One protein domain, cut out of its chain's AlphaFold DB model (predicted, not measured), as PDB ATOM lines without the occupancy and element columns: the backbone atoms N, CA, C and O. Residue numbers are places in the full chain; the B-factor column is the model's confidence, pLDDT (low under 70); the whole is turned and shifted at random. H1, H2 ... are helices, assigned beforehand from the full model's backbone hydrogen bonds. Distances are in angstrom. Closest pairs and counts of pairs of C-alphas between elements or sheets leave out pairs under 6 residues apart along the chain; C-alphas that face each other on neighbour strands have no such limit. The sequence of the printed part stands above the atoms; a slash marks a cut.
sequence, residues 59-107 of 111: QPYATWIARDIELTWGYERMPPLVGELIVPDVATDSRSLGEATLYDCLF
ATOM      1  N   GLN A  59     189.659 121.555 198.417       90.25
ATOM      2  CA  GLN A  59     189.285 120.340 199.153       90.25
ATOM      3  C   GLN A  59     187.892 120.378 199.805       90.25
ATOM      4  O   GLN A  59     187.139 119.423 199.593       90.25
ATOM      5  N   PRO A  60     187.484 121.424 200.558       93.31
ATOM      6  CA  PRO A  60     186.166 121.440 201.196       93.31
ATOM      7  C   PRO A  60     185.018 121.360 200.184       93.31
ATOM      8  O   PRO A  60     184.003 120.720 200.465       93.31
ATOM      9  N   TYR A  61     185.183 121.952 198.999       92.00
ATOM     10  CA  TYR A  61     184.176 121.898 197.942       92.00
ATOM     11  C   TYR A  61     184.088 120.503 197.331       92.00
ATOM     12  O   TYR A  61     182.994 119.957 197.215       92.00
ATOM     13  N   ALA A  62     185.224 119.880 197.012       87.44
ATOM     14  CA  ALA A  62     185.234 118.520 196.481       87.44
ATOM     15  C   ALA A  62     184.695 117.493 197.487       87.44
ATOM     16  O   ALA A  62     183.963 116.581 197.105       87.44
ATOM     17  N   THR A  63     185.006 117.652 198.777       88.88
ATOM     18  CA  THR A  63     184.423 116.830 199.845       88.88
ATOM     19  C   THR A  63     182.913 117.025 199.936       88.88
ATOM     20  O   THR A  63     182.185 116.044 200.079       88.88
ATOM     21  N   TRP A  64     182.428 118.266 199.841       93.00
ATOM     22  CA  TRP A  64     180.995 118.547 199.875       93.00
ATOM     23  C   TRP A  64     180.262 117.931 198.676       93.00
ATOM     24  O   TRP A  64     179.277 117.230 198.884       93.00
ATOM     25  N   ILE A  65     180.785 118.105 197.456       88.88
ATOM     26  CA  ILE A  65     180.219 117.514 196.232       88.88
ATOM     27  C   ILE A  65     180.182 115.987 196.339       88.88
ATOM     28  O   ILE A  65     179.144 115.381 196.094       88.88
ATOM     29  N   ALA A  66     181.294 115.359 196.738       86.81
ATOM     30  CA  ALA A  66     181.354 113.908 196.890       86.81
ATOM     31  C   ALA A  66     180.297 113.405 197.884       86.81
ATOM     32  O   ALA A  66     179.559 112.474 197.580       86.81
ATOM     33  N   ARG A  67     180.163 114.075 199.034       90.00
ATOM     34  CA  ARG A  67     179.175 113.715 200.053       90.00
ATOM     35  C   ARG A  67     177.737 113.892 199.566       90.00
ATOM     36  O   ARG A  67     176.887 113.061 199.870       90.00
ATOM     37  N   ASP A  68     177.450 114.976 198.851       92.69
ATOM     38  CA  ASP A  68     176.120 115.228 198.287       92.69
ATOM     39  C   ASP A  68     175.742 114.144 197.267       92.69
ATOM     40  O   ASP A  68     174.620 113.629 197.282       92.69
ATOM     41  N   ILE A  69     176.718 113.709 196.462       87.62
ATOM     42  CA  ILE A  69     176.555 112.599 195.524       87.62
ATOM     43  C   ILE A  69     176.272 111.285 196.258       87.62
ATOM     44  O   ILE A  69     175.292 110.594 195.964       87.62
ATOM     45  N   GLU A  70     177.097 110.947 197.243       90.12
ATOM     46  CA  GLU A  70     176.949 109.722 198.033       90.12
ATOM     47  C   GLU A  70     175.566 109.639 198.694       90.12
ATOM     48  O   GLU A  70     174.917 108.594 198.659       90.12
ATOM     49  N   LEU A  71     175.073 110.752 199.248       91.44
ATOM     50  CA  LEU A  71     173.763 110.816 199.900       91.44
ATOM     51  C   LEU A  71     172.595 110.753 198.913       91.44
ATOM     52  O   LEU A  71     171.563 110.162 199.229       91.44
ATOM     53  N   THR A  72     172.745 111.364 197.739       93.62
ATOM     54  CA  THR A  72     171.671 111.449 196.743       93.62
ATOM     55  C   THR A  72     171.483 110.134 195.996       93.62
ATOM     56  O   THR A  72     170.348 109.720 195.752       93.62
ATOM     57  N   TRP A  73     172.581 109.466 195.640       88.56
ATOM     58  CA  TRP A  73     172.546 108.279 194.783       88.56
ATOM     59  C   TRP A  73     172.942 106.975 195.489       88.56
ATOM     60  O   TRP A  73     172.771 105.904 194.912       88.56
ATOM     61  N   GLY A  74     173.432 107.031 196.732       87.12
ATOM     62  CA  GLY A  74     173.824 105.845 197.501       87.12
ATOM     63  C   GLY A  74     175.087 105.147 196.982       87.12
ATOM     64  O   GLY A  74     175.300 103.975 197.287       87.12
ATOM     65  N   TYR A  75     175.903 105.838 196.183       81.69
ATOM     66  CA  TYR A  75     177.164 105.316 195.653       81.69
ATOM     67  C   TYR A  75     178.333 105.767 196.516       81.69
ATOM     68  O   TYR A  75     178.435 106.950 196.800       81.69
ATOM     69  N   GLU A  76     179.229 104.853 196.882       80.69
ATOM     70  CA  GLU A  76     180.489 105.181 197.559       80.69
ATOM     71  C   GLU A  76     181.508 105.778 196.573       80.69
ATOM     72  O   GLU A  76     181.515 105.444 195.382       80.69
ATOM     73  N   ARG A  77     182.406 106.637 197.071       75.38
ATOM     74  CA  ARG A  77     183.534 107.148 196.289       75.38
ATOM     75  C   ARG A  77     184.370 106.005 195.710       75.38
ATOM     76  O   ARG A  77     184.891 105.158 196.433       75.38
ATOM     77  N   MET A  78     184.572 106.039 194.395       76.75
ATOM     78  CA  MET A  78     185.399 105.059 193.699       76.75
ATOM     79  C   MET A  78     186.852 105.097 194.215       76.75
ATOM     80  O   MET A  78     187.469 106.170 194.206       76.75
ATOM     81  N   PRO A  79     187.432 103.951 194.623       81.31
ATOM     82  CA  PRO A  79     188.845 103.882 194.963       81.31
ATOM     83  C   PRO A  79     189.710 104.256 193.750       81.31
ATOM     84  O   PRO A  79     189.421 103.801 192.642       81.31
ATOM     85  N   PRO A  80     190.804 105.014 193.930       75.31
ATOM     86  CA  PRO A  80     191.622 105.484 192.809       75.31
ATOM     87  C   PRO A  80     192.216 104.336 191.976       75.31
ATOM     88  O   PRO A  80     192.305 104.431 190.757       75.31
ATOM     89  N   LEU A  81     192.518 103.201 192.617       83.31
ATOM     90  CA  LEU A  81     192.997 101.977 191.960       83.31
ATOM     91  C   LEU A  81     192.041 101.441 190.884       83.31
ATOM     92  O   LEU A  81     192.493 100.815 189.932       83.31
ATOM     93  N   VAL A  82     190.730 101.680 191.010       87.50
ATOM     94  CA  VAL A  82     189.745 101.229 190.013       87.50
ATOM     95  C   VAL A  82     189.927 101.973 188.690       87.50
ATOM     96  O   VAL A  82     189.722 101.389 187.629       87.50
ATOM     97  N   GLY A  83     190.366 103.233 188.736       85.19
ATOM     98  CA  GLY A  83     190.644 104.011 187.533       85.19
ATOM     99  C   GLY A  83     191.826 103.478 186.716       85.19
ATOM    100  O   GLY A  83     191.863 103.675 185.505       85.19
ATOM    101  N   GLU A  84     192.752 102.745 187.344       87.81
ATOM    102  CA  GLU A  84     193.907 102.126 186.675       87.81
ATOM    103  C   GLU A  84     193.575 100.784 185.994       87.81
ATOM    104  O   GLU A  84     194.446 100.169 185.377       87.81
ATOM    105  N   LEU A  85     192.331 100.301 186.096       90.62
ATOM    106  CA  LEU A  85     191.920  99.047 185.470       90.62
ATOM    107  C   LEU A  85     191.968  99.161 183.940       90.62
ATOM    108  O   LEU A  85     191.376 100.077 183.368       90.62
ATOM    109  N   ILE A  86     192.621  98.196 183.287       92.56
ATOM    110  CA  ILE A  86     192.688  98.098 181.825       92.56
ATOM    111  C   ILE A  86     191.326  97.702 181.249       92.56
ATOM    112  O   ILE A  86     190.707  96.727 181.685       92.56
ATOM    113  N   VAL A  87     190.897  98.432 180.226       91.38
ATOM    114  CA  VAL A  87     189.694  98.170 179.442       91.38
ATOM    115  C   VAL A  87     190.114  97.495 178.126       91.38
ATOM    116  O   VAL A  87     190.719  98.140 177.271       91.38
ATOM    117  N   PRO A  88     189.830  96.193 177.945       87.12
ATOM    118  CA  PRO A  88     190.471  95.378 176.908       87.12
ATOM    119  C   PRO A  88     190.087  95.767 175.475       87.12
ATOM    120  O   PRO A  88     190.916  95.675 174.574       87.12
ATOM    121  N   ASP A  89     188.856  96.233 175.269       91.62
ATOM    122  CA  ASP A  89     188.293  96.491 173.938       91.62
ATOM    123  C   ASP A  89     188.198  97.990 173.611       91.62
ATOM    124  O   ASP A  89     187.356  98.412 172.816       91.62
ATOM    125  N   VAL A  90     189.043  98.813 174.242       86.88
ATOM    126  CA  VAL A  90     189.097 100.261 174.008       86.88
ATOM    127  C   VAL A  90     190.495 100.683 173.568       86.88
ATOM    128  O   VAL A  90     191.500 100.255 174.133       86.88
ATOM    129  N   ALA A  91     190.531 101.540 172.549       88.19
ATOM    130  CA  ALA A  91     191.683 102.347 172.171       88.19
ATOM    131  C   ALA A  91     191.278 103.823 172.276       88.19
ATOM    132  O   ALA A  91     190.149 104.178 171.927       88.19
ATOM    133  N   THR A  92     192.184 104.666 172.760       83.56
ATOM    134  CA  THR A  92     191.999 106.121 172.857       83.56
ATOM    135  C   THR A  92     193.008 106.817 171.946       83.56
ATOM    136  O   THR A  92     193.882 106.169 171.372       83.56
ATOM    137  N   ASP A  93     192.926 108.142 171.822       81.50
ATOM    138  CA  ASP A  93     193.912 108.912 171.047       81.50
ATOM    139  C   ASP A  93     195.349 108.739 171.587       81.50
ATOM    140  O   ASP A  93     196.318 108.906 170.845       81.50
ATOM    141  N   SER A  94     195.497 108.372 172.866       79.69
ATOM    142  CA  SER A  94     196.780 108.210 173.559       79.69
ATOM    143  C   SER A  94     197.161 106.768 173.905       79.69
ATOM    144  O   SER A  94     198.317 106.525 174.265       79.69
ATOM    145  N   ARG A  95     196.242 105.799 173.794       84.31
ATOM    146  CA  ARG A  95     196.462 104.395 174.181       84.31
ATOM    147  C   ARG A  95     196.000 103.426 173.106       84.31
ATOM    148  O   ARG A  95     194.900 103.551 172.572       84.31
ATOM    149  N   SER A  96     196.823 102.415 172.834       87.00
ATOM    150  CA  SER A  96     196.462 101.364 171.887       87.00
ATOM    151  C   SER A  96     195.431 100.391 172.478       87.00
ATOM    152  O   SER A  96     195.126 100.413 173.675       87.00
ATOM    153  N   LEU A  97     194.853  99.551 171.616       90.12
ATOM    154  CA  LEU A  97     193.832  98.584 172.012       90.12
ATOM    155  C   LEU A  97     194.371  97.637 173.095       90.12
ATOM    156  O   LEU A  97     195.386  96.972 172.891       90.12
ATOM    157  N   GLY A  98     193.659  97.550 174.218       87.50
ATOM    158  CA  GLY A  98     194.044  96.704 175.349       87.50
ATOM    159  C   GLY A  98     195.077  97.328 176.289       87.50
ATOM    160  O   GLY A  98     195.548  96.650 177.200       87.50
ATOM    161  N   GLU A  99     195.414  98.606 176.100       89.38
ATOM    162  CA  GLU A  99     196.293  99.373 176.994       89.38
ATOM    163  C   GLU A  99     195.573 100.529 177.701       89.38
ATOM    164  O   GLU A  99     196.116 101.096 178.649       89.38
ATOM    165  N   ALA A 100     194.370 100.892 177.248       90.44
ATOM    166  CA  ALA A 100     193.592 101.976 177.831       90.44
ATOM    167  C   ALA A 100     193.105 101.610 179.237       90.44
ATOM    168  O   ALA A 100     192.507 100.556 179.447       90.44
ATOM    169  N   THR A 101     193.340 102.491 180.203       90.12
ATOM    170  CA  THR A 101     192.761 102.402 181.543       90.12
ATOM    171  C   THR A 101     191.391 103.067 181.594       90.12
ATOM    172  O   THR A 101     191.018 103.855 180.724       90.12
ATOM    173  N   LEU A 102     190.636 102.801 182.656       88.00
ATOM    174  CA  LEU A 102     189.372 103.482 182.928       88.00
ATOM    175  C   LEU A 102     189.550 105.011 183.009       88.00
ATOM    176  O   LEU A 102     188.666 105.747 182.577       88.00
ATOM    177  N   TYR A 103     190.699 105.497 183.490       86.75
ATOM    178  CA  TYR A 103     191.039 106.920 183.451       86.75
ATOM    179  C   TYR A 103     191.236 107.455 182.035       86.75
ATOM    180  O   TYR A 103     190.675 108.504 181.728       86.75
ATOM    181  N   ASP A 104     191.950 106.727 181.171       86.19
ATOM    182  CA  ASP A 104     192.123 107.121 179.764       86.19
ATOM    183  C   ASP A 104     190.766 107.171 179.022       86.19
ATOM    184  O   ASP A 104     190.595 107.927 178.071       86.19
ATOM    185  N   CYS A 105     189.774 106.386 179.463       86.69
ATOM    186  CA  CYS A 105     188.417 106.393 178.902       86.69
ATOM    187  C   CYS A 105     187.536 107.550 179.405       86.69
ATOM    188  O   CYS A 105     186.634 107.990 178.694       86.69
ATOM    189  N   LEU A 106     187.727 107.989 180.653       85.12
ATOM    190  CA  LEU A 106     186.900 109.024 181.289       85.12
ATOM    191  C   LEU A 106     187.420 110.438 181.029       85.12
ATOM    192  O   LEU A 106     186.636 111.387 181.030       85.12
ATOM    193  N   PHE A 107     188.727 110.578 180.825       77.81
ATOM    194  CA  PHE A 107     189.391 111.855 180.624       77.81
ATOM    195  C   PHE A 107     190.040 111.881 179.243       77.81
ATOM    196  O   PHE A 107     190.749 110.957 178.864       77.81
TER     197      PHE A 107
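This is residues 59 to 107 of the 111 residues of an uncharacterized protein of Sorangium cellulosum (UniProt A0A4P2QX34). One well-formed helix, H1, stands across one end of an elongated model, and a wide loop, residues 84 to 101, swings out at the other end and folds back to the short helix H3. The short helix H2 lies between these ends. The 49 printed residues hold three named helices in the order H1, H2, H3 and no named strand; the class is all helix, with 24 residues in named elements, under half. It is only just loose, close to extended, with a radius of gyration of the C-alphas of 14.1 A and spans of 36 by 20 by 16 A.

H1, residues 59 to 73, runs 21.1 A from C-alpha 59 at (189.285, 120.340, 199.153) to C-alpha 73 at (172.546, 108.279, 194.783). H2 is residues 80 to 83, 5.6 A. H3 is residues 102 to 106, 6.3 A, ending at C-alpha 106 at (186.900, 109.024, 181.289).

H1 is apart from H2 and H3, and its residues 59 to 65 stand free. H2 and H3 only just touch, with 3 pairs of C-alphas within 8 A, the closest those of Gly 83 and Leu 102, 4.8 A. In H1 and H3 every O i to N i+4 pair is within hydrogen-bond range; H2 is too short for one.

The farthest C-alphas, of Pro 60 and Leu 97, are 37.9 A apart. The printed part has no cut; the link H2 to H3 is long. No printed residue is under 70 in pLDDT.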